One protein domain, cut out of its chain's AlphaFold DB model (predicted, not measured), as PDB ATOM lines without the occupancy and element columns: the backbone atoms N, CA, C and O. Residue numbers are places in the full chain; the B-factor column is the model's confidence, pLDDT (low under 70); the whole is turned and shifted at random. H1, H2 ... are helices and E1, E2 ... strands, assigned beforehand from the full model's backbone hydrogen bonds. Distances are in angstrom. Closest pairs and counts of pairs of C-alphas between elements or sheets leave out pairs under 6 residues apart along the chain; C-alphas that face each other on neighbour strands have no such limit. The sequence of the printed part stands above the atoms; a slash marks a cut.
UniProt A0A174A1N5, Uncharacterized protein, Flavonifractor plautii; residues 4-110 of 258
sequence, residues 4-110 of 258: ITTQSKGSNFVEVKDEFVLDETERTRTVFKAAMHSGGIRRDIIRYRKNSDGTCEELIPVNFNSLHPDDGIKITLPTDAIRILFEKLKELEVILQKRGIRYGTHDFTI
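Overview. This is residues 4 to 110 of the 258 residues of an uncharacterized protein of Flavonifractor plautii (UniProt A0A174A1N5). One long helix, H1, covers one face of two small sheets placed end to end, with E4 running on into E5 and E6 into E7. A long loop, residues 50 to 78, leads from E7 to H1, and its residues 65 to 71 stick out. The 107 printed residues hold one named helix and eight named strands, in the order E1 to E7, H1, E8; the class is mixed, helices and strands. Both sheets, E6 - E5 - E2 - E1 - E8 and E3 - E4 - E7, are antiparallel. The whole is only just loose, close to compact, with a radius of gyration of the C-alphas of 15.7 A and spans of 40 by 32 by 26 A.

Arrangement. The larger sheet has E6, residues 40 to 42, E5, 35 to 37, E2, 13 to 16, E1, 4 to 10, and E8, 105 to 110. Within hydrogen-bond range are N 37 and O 40, 2.8 A, in the hairpin E5 and E6; N 36 and O 14, 2.8 A; N 7 and O 15, 2.8 A; N 108 and O 4, 2.8 A. The smaller sheet has E3, residues 20 to 24, E4, 28 to 32, and E7, 45 to 49, with N 32 and O 20 at 2.8 A and N 31 and O 46 at 2.8 A. H1, residues 79 to 99, is on both sheets, two layers with each, a helix on one face. It runs along E3, at 2 degrees on the local plane and a height over the sheet of 8.4 A; their closest C-alphas, Leu 22 and Ala 81, are 4.5 A apart. Every O i to N i+4 pair of H1 is within hydrogen-bond range.

Along the chain. E1 begins at C-alpha 4 (-10.285, -8.662, -36.305) and is 18.6 A long. H1 spans 30.6 A from C-alpha 79 (-19.660, -1.085, -16.175). E8, 16.0 A, ends at C-alpha 110 (-17.299, -8.868, -38.444).

Size, cuts and confidence. The C-alphas farthest apart, His 68 and Thr 109, are 45.1 A apart. The printed part has no cut; the link E7 to H1 is long, the others tight. Residues 54, 57 to 61 and 109 to 110 have pLDDT under 70.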
ATOM      1  N   ILE A   4     -11.134  -7.956 -37.267       82.69
ATOM      2  CA  ILE A   4     -10.285  -8.662 -36.305       82.69
ATOM      3  C   ILE A   4      -9.196  -9.396 -37.073       82.69
ATOM      4  O   ILE A   4      -9.484 -10.332 -37.822       82.69
ATOM      5  N   THR A   5      -7.948  -9.000 -36.845       84.38
ATOM      6  CA  THR A   5      -6.779  -9.669 -37.421       84.38
ATOM      7  C   THR A   5      -6.229 -10.690 -36.438       84.38
ATOM      8  O   THR A   5      -5.972 -10.369 -35.274       84.38
ATOM      9  N   THR A   6      -6.005 -11.919 -36.894       86.06
ATOM     10  CA  THR A   6      -5.466 -12.988 -36.055       86.06
ATOM     11  C   THR A   6      -4.191 -13.578 -36.644       86.06
ATOM     12  O   THR A   6      -4.018 -13.610 -37.861       86.06
ATOM     13  N   GLN A   7      -3.272 -14.025 -35.787       87.06
ATOM     14  CA  GLN A   7      -1.990 -14.606 -36.176       87.06
ATOM     15  C   GLN A   7      -1.699 -15.875 -35.371       87.06
ATOM     16  O   GLN A   7      -1.703 -15.862 -34.140       87.06
ATOM     17  N   SER A   8      -1.399 -16.979 -36.053       85.81
ATOM     18  CA  SER A   8      -1.001 -18.220 -35.381       85.81
ATOM     19  C   SER A   8       0.347 -18.093 -34.671       85.81
ATOM     20  O   SER A   8       1.329 -17.667 -35.282       85.81
ATOM     21  N   LYS A   9       0.409 -18.532 -33.409       84.69
ATOM     22  CA  LYS A   9       1.640 -18.555 -32.595       84.69
ATOM     23  C   LYS A   9       2.045 -19.955 -32.132       84.69
ATOM     24  O   LYS A   9       3.153 -20.131 -31.642       84.69
ATOM     25  N   GLY A  10       1.179 -20.952 -32.295       79.94
ATOM     26  CA  GLY A  10       1.470 -22.336 -31.937       79.94
ATOM     27  C   GLY A  10       0.391 -23.298 -32.421       79.94
ATOM     28  O   GLY A  10      -0.573 -22.887 -33.069       79.94
ATOM     29  N   SER A  11       0.554 -24.583 -32.096       78.94
ATOM     30  CA  SER A  11      -0.450 -25.605 -32.408       78.94
ATOM     31  C   SER A  11      -1.781 -25.249 -31.752       78.94
ATOM     32  O   SER A  11      -1.840 -25.008 -30.548       78.94
ATOM     33  N   ASN A  12      -2.834 -25.177 -32.565       83.25
ATOM     34  CA  ASN A  12      -4.184 -24.798 -32.164       83.25
ATOM     35  C   ASN A  12      -4.252 -23.485 -31.368       83.25
ATOM     36  O   ASN A  12      -5.117 -23.332 -30.510       83.25
ATOM     37  N   PHE A  13      -3.348 -22.538 -31.631       87.12
ATOM     38  CA  PHE A  13      -3.281 -21.291 -30.880       87.12
ATOM     39  C   PHE A  13      -3.015 -20.093 -31.787       87.12
ATOM     40  O   PHE A  13      -2.015 -20.028 -32.512       87.12
ATOM     41  N   VAL A  14      -3.924 -19.125 -31.714       89.06
ATOM     42  CA  VAL A  14      -3.923 -17.922 -32.542       89.06
ATOM     43  C   VAL A  14      -4.168 -16.709 -31.655       89.06
ATOM     44  O   VAL A  14      -5.091 -16.706 -30.848       89.06
ATOM     45  N   GLU A  15      -3.365 -15.665 -31.821       90.62
ATOM     46  CA  GLU A  15      -3.514 -14.402 -31.097       90.62
ATOM     47  C   GLU A  15      -4.232 -13.369 -31.954       90.62
ATOM     48  O   GLU A  15      -4.015 -13.300 -33.164       90.62
ATOM     49  N   VAL A  16      -5.079 -12.560 -31.324       89.38
ATOM     50  CA  VAL A  16      -5.615 -11.352 -31.947       89.38
ATOM     51  C   VAL A  16      -4.520 -10.296 -31.901       89.38
ATOM     52  O   VAL A  16      -3.919 -10.066 -30.852       89.38
ATOM     53  N   LYS A  17      -4.220  -9.698 -33.055       85.50
ATOM     54  CA  LYS A  17      -3.124  -8.733 -33.186       85.50
ATOM     55  C   LYS A  17      -3.426  -7.430 -32.447       85.50
ATOM     56  O   LYS A  17      -2.528  -6.849 -31.845       85.50
ATOM     57  N   ASP A  18      -4.679  -7.000 -32.505       85.06
ATOM     58  CA  ASP A  18      -5.131  -5.747 -31.917       85.06
ATOM     59  C   ASP A  18      -5.532  -5.933 -30.449       85.06
ATOM     60  O   ASP A  18      -6.104  -6.950 -30.050       85.06
ATOM     61  N   GLU A  19      -5.226  -4.929 -29.632       88.94
ATOM     62  CA  GLU A  19      -5.614  -4.894 -28.225       88.94
ATOM     63  C   GLU A  19      -6.993  -4.237 -28.088       88.94
ATOM     64  O   GLU A  19      -7.207  -3.124 -28.573       88.94
ATOM     65  N   PHE A  20      -7.923  -4.881 -27.382       89.56
ATOM     66  CA  PHE A  20      -9.232  -4.287 -27.121       89.56
ATOM     67  C   PHE A  20      -9.142  -3.333 -25.935       89.56
ATOM     68  O   PHE A  20      -8.903  -3.763 -24.806       89.56
ATOM     69  N   VAL A  21      -9.338  -2.036 -26.166       91.62
ATOM     70  CA  VAL A  21      -9.371  -1.040 -25.087       91.62
ATOM     71  C   VAL A  21     -10.682  -1.179 -24.322       91.62
ATOM     72  O   VAL A  21     -11.754  -1.005 -24.895       91.62
ATOM     73  N   LEU A  22     -10.592  -1.514 -23.037       91.12
ATOM     74  CA  LEU A  22     -11.755  -1.664 -22.162       91.12
ATOM     75  C   LEU A  22     -12.085  -0.362 -21.432       91.12
ATOM     76  O   LEU A  22     -13.248  -0.036 -21.237       91.12
ATOM     77  N   ASP A  23     -11.050   0.345 -20.987       91.31
ATOM     78  CA  ASP A  23     -11.177   1.588 -20.236       91.31
ATOM     79  C   ASP A  23      -9.934   2.445 -20.452       91.31
ATOM     80  O   ASP A  23      -8.809   1.932 -20.500       91.31
ATOM     81  N   GLU A  24     -10.124   3.753 -20.561       90.81
ATOM     82  CA  GLU A  24      -9.043   4.689 -20.814       90.81
ATOM     83  C   GLU A  24      -9.263   5.994 -20.053       90.81
ATOM     84  O   GLU A  24     -10.275   6.671 -20.191       90.81
ATOM     85  N   THR A  25      -8.270   6.353 -19.244       86.69
ATOM     86  CA  THR A  25      -8.238   7.584 -18.448       86.69
ATOM     87  C   THR A  25      -7.002   8.397 -18.821       86.69
ATOM     88  O   THR A  25      -6.142   7.936 -19.579       86.69
ATOM     89  N   GLU A  26      -6.853   9.593 -18.251       84.69
ATOM     90  CA  GLU A  26      -5.641  10.407 -18.426       84.69
ATOM     91  C   GLU A  26      -4.370   9.684 -17.949       84.69
ATOM     92  O   GLU A  26      -3.299   9.874 -18.513       84.69
ATOM     93  N   ARG A  27      -4.481   8.826 -16.925       84.00
ATOM     94  CA  ARG A  27      -3.327   8.197 -16.257       84.00
ATOM     95  C   ARG A  27      -3.148   6.716 -16.552       84.00
ATOM     96  O   ARG A  27      -2.064   6.186 -16.322       84.00
ATOM     97  N   THR A  28      -4.196   6.021 -16.984       87.56
ATOM     98  CA  THR A  28      -4.163   4.563 -17.157       87.56
ATOM     99  C   THR A  28      -4.957   4.115 -18.372       87.56
ATOM    100  O   THR A  28      -5.921   4.769 -18.771       87.56
ATOM    101  N   ARG A  29      -4.559   2.980 -18.950       89.88
ATOM    102  CA  ARG A  29      -5.256   2.313 -20.054       89.88
ATOM    103  C   ARG A  29      -5.421   0.840 -19.711       89.88
ATOM    104  O   ARG A  29      -4.430   0.155 -19.479       89.88
ATOM    105  N   THR A  30      -6.657   0.358 -19.659       90.62
ATOM    106  CA  THR A  30      -6.962  -1.057 -19.429       90.62
ATOM    107  C   THR A  30      -7.332  -1.705 -20.754       90.62
ATOM    108  O   THR A  30      -8.251  -1.246 -21.429       90.62
ATOM    109  N   VAL A  31      -6.630  -2.771 -21.127       92.50
ATOM    110  CA  VAL A  31      -6.854  -3.505 -22.373       92.50
ATOM    111  C   VAL A  31      -7.086  -4.984 -22.111       92.50
ATOM    112  O   VAL A  31      -6.602  -5.545 -21.127       92.50
ATOM    113  N   PHE A  32      -7.781  -5.628 -23.037       93.19
ATOM    114  CA  PHE A  32      -7.851  -7.072 -23.152       93.19
ATOM    115  C   PHE A  32      -7.054  -7.507 -24.378       93.19
ATOM    116  O   PHE A  32      -7.400  -7.172 -25.514       93.19
ATOM    117  N   LYS A  33      -5.977  -8.260 -24.145       92.06
ATOM    118  CA  LYS A  33      -5.314  -9.019 -25.208       92.06
ATOM    119  C   LYS A  33      -6.105 -10.297 -25.369       92.06
ATOM    120  O   LYS A  33      -6.392 -10.941 -24.372       92.06
ATOM    121  N   ALA A  34      -6.466 -10.672 -26.587       91.94
ATOM    122  CA  ALA A  34      -7.249 -11.878 -26.811       91.94
ATOM    123  C   ALA A  34      -6.454 -12.910 -27.605       91.94
ATOM    124  O   ALA A  34      -5.687 -12.580 -28.506       91.94
ATOM    125  N   ALA A  35      -6.676 -14.181 -27.298       90.56
ATOM    126  CA  ALA A  35      -6.228 -15.291 -28.115       90.56
ATOM    127  C   ALA A  35      -7.289 -16.393 -28.137       90.56
ATOM    128  O   ALA A  35      -8.092 -16.548 -27.216       90.56
ATOM    129  N   MET A  36      -7.278 -17.170 -29.210       89.06
ATOM    130  CA  MET A  36      -8.182 -18.284 -29.441       89.06
ATOM    131  C   MET A  36      -7.403 -19.597 -29.415       89.06
ATOM    132  O   MET A  36      -6.341 -19.734 -30.028       89.06
ATOM    133  N   HIS A  37      -7.960 -20.560 -28.690       90.00
ATOM    134  CA  HIS A  37      -7.519 -21.944 -28.614       90.00
ATOM    135  C   HIS A  37      -8.701 -22.875 -28.932       90.00
ATOM    136  O   HIS A  37      -9.856 -22.456 -28.902       90.00
ATOM    137  N   SER A  38      -8.444 -24.155 -29.212       80.19
ATOM    138  CA  SER A  38      -9.504 -25.115 -29.573       80.19
ATOM    139  C   SER A  38     -10.529 -25.321 -28.458       80.19
ATOM    140  O   SER A  38     -11.669 -25.678 -28.726       80.19
ATOM    141  N   GLY A  39     -10.123 -25.061 -27.215       82.06
ATOM    142  CA  GLY A  39     -10.979 -25.113 -26.031       82.06
ATOM    143  C   GLY A  39     -11.681 -23.797 -25.675       82.06
ATOM    144  O   GLY A  39     -12.403 -23.780 -24.686       82.06
ATOM    145  N   GLY A  40     -11.461 -22.701 -26.413       87.62
ATOM    146  CA  GLY A  40     -12.107 -21.411 -26.144       87.62
ATOM    147  C   GLY A  40     -11.189 -20.193 -26.271       87.62
ATOM    148  O   GLY A  40     -10.109 -20.249 -26.862       87.62
ATOM    149  N   ILE A  41     -11.633 -19.073 -25.701       91.06
ATOM    150  CA  ILE A  41     -10.924 -17.786 -25.714       91.06
ATOM    151  C   ILE A  41     -10.147 -17.623 -24.405       91.06
ATOM    152  O   ILE A  41     -10.665 -17.915 -23.330       91.06
ATOM    153  N   ARG A  42      -8.902 -17.148 -24.485       88.56
ATOM    154  CA  ARG A  42      -8.030 -16.896 -23.325       88.56
ATOM    155  C   ARG A  42      -7.052 -15.767 -23.620       88.56
ATOM    156  O   ARG A  42      -6.698 -15.611 -24.783       88.56
ATOM    157  N   ARG A  43      -6.579 -15.058 -22.587       89.88
ATOM    158  CA  ARG A  43      -5.365 -14.207 -22.517       89.88
ATOM    159  C   ARG A  43      -5.514 -13.238 -21.327       89.88
ATOM    160  O   ARG A  43      -6.292 -13.507 -20.414       89.88
ATOM    161  N   ASP A  44      -4.747 -12.155 -21.333       89.00
ATOM    162  CA  ASP A  44      -4.518 -11.240 -20.228       89.00
ATOM    163  C   ASP A  44      -5.406  -9.990 -20.315       89.00
ATOM    164  O   ASP A  44      -5.569  -9.384 -21.382       89.00
ATOM    165  N   ILE A  45      -5.914  -9.559 -19.161       90.62
ATOM    166  CA  ILE A  45      -6.414  -8.197 -18.957       90.62
ATOM    167  C   ILE A  45      -5.286  -7.405 -18.312       90.62
ATOM    168  O   ILE A  45      -4.777  -7.773 -17.254       90.62
ATOM    169  N   ILE A  46      -4.894  -6.315 -18.955       88.75
ATOM    170  CA  ILE A  46      -3.704  -5.554 -18.603       88.75
ATOM    171  C   ILE A  46      -4.103  -4.112 -18.335       88.75
ATOM    172  O   ILE A  46      -4.795  -3.503 -19.145       88.75
ATOM    173  N   ARG A  47      -3.622  -3.540 -17.229       87.50
ATOM    174  CA  ARG A  47      -3.718  -2.104 -16.957       87.50
ATOM    175  C   ARG A  47      -2.341  -1.463 -17.067       87.50
ATOM    176  O   ARG A  47      -1.490  -1.679 -16.211       87.50
ATOM    177  N   TYR A  48      -2.153  -0.648 -18.094       86.94
ATOM    178  CA  TYR A  48      -0.968   0.179 -18.268       86.94
ATOM    179  C   TYR A  48      -1.108   1.498 -17.513       86.94
ATOM    180  O   TYR A  48      -2.199   2.075 -17.432       86.94
ATOM    181  N   ARG A  49       0.019   2.004 -17.015       83.12
ATOM    182  CA  ARG A  49       0.170   3.401 -16.605       83.12
ATOM    183  C   ARG A  49       0.645   4.208 -17.814       83.12
ATOM    184  O   ARG A  49       1.530   3.759 -18.536       83.12
ATOM    185  N   LYS A  50       0.035   5.371 -18.033       85.31
ATOM    186  CA  LYS A  50       0.438   6.316 -19.076       85.31
ATOM    187  C   LYS A  50       1.528   7.243 -18.551       85.31
ATOM    188  O   LYS A  50       1.446   7.713 -17.412       85.31
ATOM    189  N   ASN A  51       2.500   7.530 -19.406       80.06
ATOM    190  CA  ASN A  51       3.486   8.582 -19.198       80.06
ATOM    191  C   ASN A  51       2.887   9.960 -19.502       80.06
ATOM    192  O   ASN A  51       1.785  10.062 -20.044       80.06
ATOM    193  N   SER A  52       3.622  11.024 -19.163       75.00
ATOM    194  CA  SER A  52       3.250  12.420 -19.460       75.00
ATOM    195  C   SER A  52       2.897  12.645 -20.932       75.00
ATOM    196  O   SER A  52       2.054  13.481 -21.243       75.00
ATOM    197  N   ASP A  53       3.498  11.848 -21.811       75.62
ATOM    198  CA  ASP A  53       3.385  11.965 -23.262       75.62
ATOM    199  C   ASP A  53       2.282  11.040 -23.825       75.62
ATOM    200  O   ASP A  53       2.117  10.909 -25.035       75.62
ATOM    201  N   GLY A  54       1.535  10.352 -22.951       68.25
ATOM    202  CA  GLY A  54       0.440   9.443 -23.305       68.25
ATOM    203  C   GLY A  54       0.868   8.028 -23.715       68.25
ATOM    204  O   GLY A  54       0.010   7.165 -23.921       68.25
ATOM    205  N   THR A  55       2.171   7.751 -23.799       74.94
ATOM    206  CA  THR A  55       2.707   6.414 -24.092       74.94
ATOM    207  C   THR A  55       2.530   5.467 -22.902       74.94
ATOM    208  O   THR A  55       2.502   5.890 -21.746       74.94
ATOM    209  N   CYS A  56       2.357   4.175 -23.183       75.06
ATOM    210  CA  CYS A  56       2.251   3.125 -22.168       75.06
ATOM    211  C   CYS A  56       3.597   2.400 -22.062       75.06
ATOM    212  O   CYS A  56       4.132   1.974 -23.085       75.06
ATOM    213  N   GLU A  57       4.134   2.265 -20.851       65.25
ATOM    214  CA  GLU A  57       5.393   1.546 -20.623       65.25
ATOM    215  C   GLU A  57       5.217   0.025 -20.664       65.25
ATOM    216  O   GLU A  57       4.116  -0.515 -20.505       65.25
ATOM    217  N   GLU A  58       6.340  -0.662 -20.865       65.75
ATOM    218  CA  GLU A  58       6.428  -2.114 -20.807       65.75
ATOM    219  C   GLU A  58       6.136  -2.612 -19.384       65.75
ATOM    220  O   GLU A  58       6.583  -2.043 -18.386       65.75
ATOM    221  N   LEU A  59       5.327  -3.663 -19.277       68.44
ATOM    222  CA  LEU A  59       4.886  -4.176 -17.986       68.44
ATOM    223  C   LEU A  59       6.040  -4.877 -17.283       68.44
ATOM    224  O   LEU A  59       6.652  -5.782 -17.845       68.44
ATOM    225  N   ILE A  60       6.244  -4.553 -16.010       69.56
ATOM    226  CA  ILE A  60       7.039  -5.391 -15.117       69.56
ATOM    227  C   ILE A  60       6.107  -6.505 -14.616       69.56
ATOM    228  O   ILE A  60       5.165  -6.211 -13.872       69.56
ATOM    229  N   PRO A  61       6.296  -7.771 -15.038       69.50
ATOM    230  CA  PRO A  61       5.425  -8.856 -14.618       69.50
ATOM    231  C   PRO A  61       5.575  -9.079 -13.115       69.50
ATOM    232  O   PRO A  61       6.683  -9.233 -12.598       69.50
ATOM    233  N   VAL A  62       4.450  -9.122 -12.405       72.75
ATOM    234  CA  VAL A  62       4.466  -9.464 -10.984       72.75
ATOM    235  C   VAL A  62       4.628 -10.973 -10.850       72.75
ATOM    236  O   VAL A  62       3.823 -11.749 -11.367       72.75
ATOM    237  N   ASN A  63       5.684 -11.400 -10.159       76.94
ATOM    238  CA  ASN A  63       5.902 -12.808  -9.863       76.94
ATOM    239  C   ASN A  63       5.035 -13.229  -8.667       76.94
ATOM    240  O   ASN A  63       5.396 -13.010  -7.510       76.94
ATOM    241  N   PHE A  64       3.902 -13.871  -8.946       78.50
ATOM    242  CA  PHE A  64       2.977 -14.341  -7.911       78.50
ATOM    243  C   PHE A  64       3.582 -15.401  -6.982       78.50
ATOM    244  O   PHE A  64       3.136 -15.522  -5.849       78.50
ATOM    245  N   ASN A  65       4.639 -16.112  -7.395       80.00
ATOM    246  CA  ASN A  65       5.324 -17.069  -6.517       80.00
ATOM    247  C   ASN A  65       6.114 -16.386  -5.390       80.00
ATOM    248  O   ASN A  65       6.515 -17.048  -4.439       80.00
ATOM    249  N   SER A  66       6.384 -15.082  -5.521       81.25
ATOM    250  CA  SER A  66       7.078 -14.284  -4.501       81.25
ATOM    251  C   SER A  66       6.141 -13.459  -3.617       81.25
ATOM    252  O   SER A  66       6.619 -12.765  -2.724       81.25
ATOM    253  N   LEU A  67       4.832 -13.510  -3.865       81.56
ATOM    254  CA  LEU A  67       3.832 -12.788  -3.081       81.56
ATOM    255  C   LEU A  67       3.421 -13.589  -1.839       81.56
ATOM    256  O   LEU A  67       3.470 -14.822  -1.843       81.56
ATOM    257  N   HIS A  68       2.998 -12.899  -0.776       82.12
ATOM    258  CA  HIS A  68       2.365 -13.569   0.359       82.12
ATOM    259  C   HIS A  68       1.042 -14.217  -0.104       82.12
ATOM    260  O   HIS A  68       0.391 -13.664  -0.990       82.12
ATOM    261  N   PRO A  69       0.590 -15.348   0.477       80.38
ATOM    262  CA  PRO A  69      -0.670 -15.999   0.085       80.38
ATOM    263  C   PRO A  69      -1.916 -15.094   0.080       80.38
ATOM    264  O   PRO A  69      -2.873 -15.387  -0.630       80.38
ATOM    265  N   ASP A  70      -1.883 -13.998   0.839       82.56
ATOM    266  CA  ASP A  70      -2.979 -13.025   0.952       82.56
ATOM    267  C   ASP A  70      -2.775 -11.758   0.098       82.56
ATOM    268  O   ASP A  70      -3.644 -10.883   0.064       82.56
ATOM    269  N   ASP A  71      -1.646 -11.645  -0.605       79.81
ATOM    270  CA  ASP A  71      -1.378 -10.524  -1.500       79.81
ATOM    271  C   ASP A  71      -2.049 -10.756  -2.857       79.81
ATOM    272  O   ASP A  71      -1.961 -11.821  -3.470       79.81
ATOM    273  N   GLY A  72      -2.698  -9.717  -3.376       74.50
ATOM    274  CA  GLY A  72      -3.379  -9.781  -4.661       74.50
ATOM    275  C   GLY A  72      -3.428  -8.434  -5.359       74.50
ATOM    276  O   GLY A  72      -3.436  -7.373  -4.736       74.50
ATOM    277  N   ILE A  73      -3.499  -8.476  -6.688       81.25
ATOM    278  CA  ILE A  73      -3.670  -7.284  -7.516       81.25
ATOM    279  C   ILE A  73      -5.132  -7.208  -7.932       81.25
ATOM    280  O   ILE A  73      -5.634  -8.062  -8.663       81.25
ATOM    281  N   LYS A  74      -5.823  -6.161  -7.485       83.50
ATOM    282  CA  LYS A  74      -7.211  -5.907  -7.868       83.50
ATOM    283  C   LYS A  74      -7.271  -4.978  -9.078       83.50
ATOM    284  O   LYS A  74      -6.895  -3.811  -8.990       83.50
ATOM    285  N   ILE A  75      -7.834  -5.468 -10.181       85.88
ATOM    286  CA  ILE A  75      -8.190  -4.652 -11.349       85.88
ATOM    287  C   ILE A  75      -9.713  -4.524 -11.392       85.88
ATOM    288  O   ILE A  75     -10.419  -5.450 -11.780       85.88
ATOM    289  N   THR A  76     -10.233  -3.373 -10.972       87.69
ATOM    290  CA  THR A  76     -11.667  -3.076 -11.089       87.69
ATOM    291  C   THR A  76     -11.991  -2.653 -12.518       87.69
ATOM    292  O   THR A  76     -11.382  -1.703 -13.019       87.69
ATOM    293  N   LEU A  77     -12.959  -3.319 -13.148       91.06
ATOM    294  CA  LEU A  77     -13.501  -2.945 -14.453       91.06
ATOM    295  C   LEU A  77     -14.795  -2.131 -14.269       91.06
ATOM    296  O   LEU A  77     -15.712  -2.622 -13.606       91.06
ATOM    297  N   PRO A  78     -14.888  -0.911 -14.829       91.00
ATOM    298  CA  PRO A  78     -16.142  -0.158 -14.895       91.00
ATOM    299  C   PRO A  78     -17.244  -0.903 -15.662       91.00
ATOM    300  O   PRO A  78     -16.965  -1.811 -16.446       91.00
ATOM    301  N   THR A  79     -18.498  -0.479 -15.496       91.00
ATOM    302  CA  THR A  79     -19.660  -1.085 -16.175       91.00
ATOM    303  C   THR A  79     -19.481  -1.149 -17.693       91.00
ATOM    304  O   THR A  79     -19.707  -2.200 -18.292       91.00
ATOM    305  N   ASP A  80     -19.019  -0.061 -18.316       88.75
ATOM    306  CA  ASP A  80     -18.772  -0.028 -19.760       88.75
ATOM    307  C   ASP A  80     -17.619  -0.934 -20.186       88.75
ATOM    308  O   ASP A  80     -17.735  -1.640 -21.185       88.75
ATOM    309  N   ALA A  81     -16.554  -1.007 -19.390       89.94
ATOM    310  CA  ALA A  81     -15.430  -1.902 -19.647       89.94
ATOM    311  C   ALA A  81     -15.856  -3.378 -19.632       89.94
ATOM    312  O   ALA A  81     -15.434  -4.158 -20.484       89.94
ATOM    313  N   ILE A  82     -16.729  -3.761 -18.691       92.38
ATOM    314  CA  ILE A  82     -17.307  -5.113 -18.628       92.38
ATOM    315  C   ILE A  82     -18.182  -5.380 -19.855       92.38
ATOM    316  O   ILE A  82     -18.108  -6.464 -20.436       92.38
ATOM    317  N   ARG A  83     -18.997  -4.402 -20.264       88.44
ATOM    318  CA  ARG A  83     -19.841  -4.518 -21.457       88.44
ATOM    319  C   ARG A  83     -18.997  -4.730 -22.717       88.44
ATOM    320  O   ARG A  83     -19.253  -5.689 -23.440       88.44
ATOM    321  N   ILE A  84     -17.963  -3.910 -22.926       88.25
ATOM    322  CA  ILE A  84     -17.030  -4.028 -24.059       88.25
ATOM    323  C   ILE A  84     -16.344  -5.397 -24.044       88.25
ATOM    324  O   ILE A  84     -16.310  -6.084 -25.064       88.25
ATOM    325  N   LEU A  85     -15.843  -5.835 -22.883       91.44
ATOM    326  CA  LEU A  85     -15.207  -7.145 -22.746       91.44
ATOM    327  C   LEU A  85     -16.157  -8.275 -23.161       91.44
ATOM    328  O   LEU A  85     -15.777  -9.163 -23.921       91.44
ATOM    329  N   PHE A  86     -17.401  -8.239 -22.685       89.81
ATOM    330  CA  PHE A  86     -18.404  -9.249 -23.002       89.81
ATOM    331  C   PHE A  86     -18.782  -9.270 -24.489       89.81
ATOM    332  O   PHE A  86     -18.915 -10.346 -25.072       89.81
ATOM    333  N   GLU A  87     -18.935  -8.100 -25.112       87.62
ATOM    334  CA  GLU A  87     -19.194  -7.970 -26.550       87.62
ATOM    335  C   GLU A  87     -18.043  -8.573 -27.370       87.62
ATOM    336  O   GLU A  87     -18.280  -9.435 -28.220       87.62
ATOM    337  N   LYS A  88     -16.789  -8.230 -27.043       87.88
ATOM    338  CA  LYS A  88     -15.612  -8.764 -27.746       87.88
ATOM    339  C   LYS A  88     -15.408 -10.263 -27.531       87.88
ATOM    340  O   LYS A  88     -15.038 -10.967 -28.468       87.88
ATOM    341  N   LEU A  89     -15.717 -10.795 -26.347       90.56
ATOM    342  CA  LEU A  89     -15.710 -12.244 -26.120       90.56
ATOM    343  C   LEU A  89     -16.730 -12.968 -27.011       90.56
ATOM    344  O   LEU A  89     -16.394 -13.984 -27.615       90.56
ATOM    345  N   LYS A  90     -17.946 -12.428 -27.160       88.06
ATOM    346  CA  LYS A  90     -18.962 -13.004 -28.056       88.06
ATOM    347  C   LYS A  90     -18.551 -12.974 -29.522       88.06
ATOM    348  O   LYS A  90     -18.753 -13.955 -30.233       88.06
ATOM    349  N   GLU A  91     -17.985 -11.860 -29.976       85.50
ATOM    350  CA  GLU A  91     -17.471 -11.718 -31.341       85.50
ATOM    351  C   GLU A  91     -16.446 -12.815 -31.667       85.50
ATOM    352  O   GLU A  91     -16.559 -13.508 -32.682       85.50
ATOM    353  N   LEU A  92     -15.484 -13.028 -30.767       86.31
ATOM    354  CA  LEU A  92     -14.463 -14.065 -30.912       86.31
ATOM    355  C   LEU A  92     -15.044 -15.480 -30.841       86.31
ATOM    356  O   LEU A  92     -14.587 -16.368 -31.561       86.31
ATOM    357  N   GLU A  93     -16.069 -15.701 -30.018       85.69
ATOM    358  CA  GLU A  93     -16.723 -17.006 -29.899       85.69
ATOM    359  C   GLU A  93     -17.402 -17.395 -31.217       85.69
ATOM    360  O   GLU A  93     -17.263 -18.527 -31.682       85.69
ATOM    361  N   VAL A  94     -18.058 -16.437 -31.879       83.25
ATOM    362  CA  VAL A  94     -18.661 -16.648 -33.201       83.25
ATOM    363  C   VAL A  94     -17.601 -17.010 -34.243       83.25
ATOM    364  O   VAL A  94     -17.835 -17.901 -35.066       83.25
ATOM    365  N   ILE A  95     -16.435 -16.356 -34.216       83.19
ATOM    366  CA  ILE A  95     -15.318 -16.686 -35.116       83.19
ATOM    367  C   ILE A  95     -14.852 -18.125 -34.867       83.19
ATOM    368  O   ILE A  95     -14.736 -18.903 -35.820       83.19
ATOM    369  N   LEU A  96     -14.652 -18.497 -33.599       84.19
ATOM    370  CA  LEU A  96     -14.190 -19.827 -33.213       84.19
ATOM    371  C   LEU A  96     -15.187 -20.924 -33.622       84.19
ATOM    372  O   LEU A  96     -14.776 -21.923 -34.206       84.19
ATOM    373  N   GLN A  97     -16.487 -20.726 -33.387       80.38
ATOM    374  CA  GLN A  97     -17.526 -21.704 -33.732       80.38
ATOM    375  C   GLN A  97     -17.697 -21.880 -35.247       80.38
ATOM    376  O   GLN A  97     -17.850 -23.001 -35.725       80.38
ATOM    377  N   LYS A  98     -17.684 -20.785 -36.021       78.31
ATOM    378  CA  LYS A  98     -17.961 -20.844 -37.467       78.31
ATOM    379  C   LYS A  98     -16.759 -21.260 -38.303       78.31
ATOM    380  O   LYS A  98     -16.934 -21.888 -39.344       78.31
ATOM    381  N   ARG A  99     -15.555 -20.830 -37.925       77.00
ATOM    382  CA  ARG A  99     -14.355 -20.979 -38.767       77.00
ATOM    383  C   ARG A  99     -13.250 -21.803 -38.123       77.00
ATOM    384  O   ARG A  99     -12.340 -22.211 -38.845       77.00
ATOM    385  N   GLY A 100     -13.339 -22.061 -36.818       77.50
ATOM    386  CA  GLY A 100     -12.298 -22.742 -36.063       77.50
ATOM    387  C   GLY A 100     -10.990 -21.953 -36.027       77.50
ATOM    388  O   GLY A 100     -10.922 -20.768 -36.358       77.50
ATOM    389  N   ILE A 101      -9.921 -22.638 -35.633       81.69
ATOM    390  CA  ILE A 101      -8.572 -22.072 -35.610       81.69
ATOM    391  C   ILE A 101      -7.946 -22.249 -36.988       81.69
ATOM    392  O   ILE A 101      -7.826 -23.370 -37.481       81.69
ATOM    393  N   ARG A 102      -7.500 -21.144 -37.588       75.50
ATOM    394  CA  ARG A 102      -6.744 -21.156 -38.843       75.50
ATOM    395  C   ARG A 102      -5.300 -20.738 -38.610       75.50
ATOM    396  O   ARG A 102      -5.040 -19.725 -37.969       75.50
ATOM    397  N   TYR A 103      -4.373 -21.524 -39.148       77.75
ATOM    398  CA  TYR A 103      -2.943 -21.229 -39.109       77.75
ATOM    399  C   TYR A 103      -2.576 -20.132 -40.108       77.75
ATOM    400  O   TYR A 103      -3.129 -20.100 -41.199       77.75
ATOM    401  N   GLY A 104      -1.620 -19.270 -39.766       80.44
ATOM    402  CA  GLY A 104      -1.248 -18.093 -40.554       80.44
ATOM    403  C   GLY A 104      -1.926 -16.813 -40.066       80.44
ATOM    404  O   GLY A 104      -2.468 -16.771 -38.960       80.44
ATOM    405  N   THR A 105      -1.870 -15.765 -40.888       81.06
ATOM    406  CA  THR A 105      -2.521 -14.476 -40.615       81.06
ATOM    407  C   THR A 105      -3.859 -14.417 -41.337       81.06
ATOM    408  O   THR A 105      -3.912 -14.685 -42.536       81.06
ATOM    409  N   HIS A 106      -4.928 -14.087 -40.615       77.00
ATOM    410  CA  HIS A 106      -6.276 -14.023 -41.167       77.00
ATOM    411  C   HIS A 106      -7.026 -12.795 -40.673       77.00
ATOM    412  O   HIS A 106      -7.073 -12.537 -39.470       77.00
ATOM    413  N   ASP A 107      -7.694 -12.128 -41.607       75.88
ATOM    414  CA  ASP A 107      -8.555 -10.991 -41.316       75.88
ATOM    415  C   ASP A 107     -10.012 -11.453 -41.330       75.88
ATOM    416  O   ASP A 107     -10.501 -12.063 -42.291       75.88
ATOM    417  N   PHE A 108     -10.718 -11.179 -40.239       73.56
ATOM    418  CA  PHE A 108     -12.140 -11.446 -40.110       73.56
ATOM    419  C   PHE A 108     -12.883 -10.123 -40.082       73.56
ATOM    420  O   PHE A 108     -12.805  -9.369 -39.116       73.56
ATOM    421  N   THR A 109     -13.642  -9.856 -41.139       60.88
ATOM    422  CA  THR A 109     -14.631  -8.787 -41.128       60.88
ATOM    423  C   THR A 109     -15.839  -9.272 -40.342       60.88
ATOM    424  O   THR A 109     -16.574 -10.170 -40.770       60.88
ATOM    425  N   ILE A 110     -16.040  -8.700 -39.157       60.25
ATOM    426  CA  ILE A 110     -17.299  -8.868 -38.444       60.25
ATOM    427  C   ILE A 110     -18.258  -7.878 -39.097       60.25
ATOM    428  O   ILE A 110     -18.306  -6.696 -38.759       60.25
TER     429      ILE A 110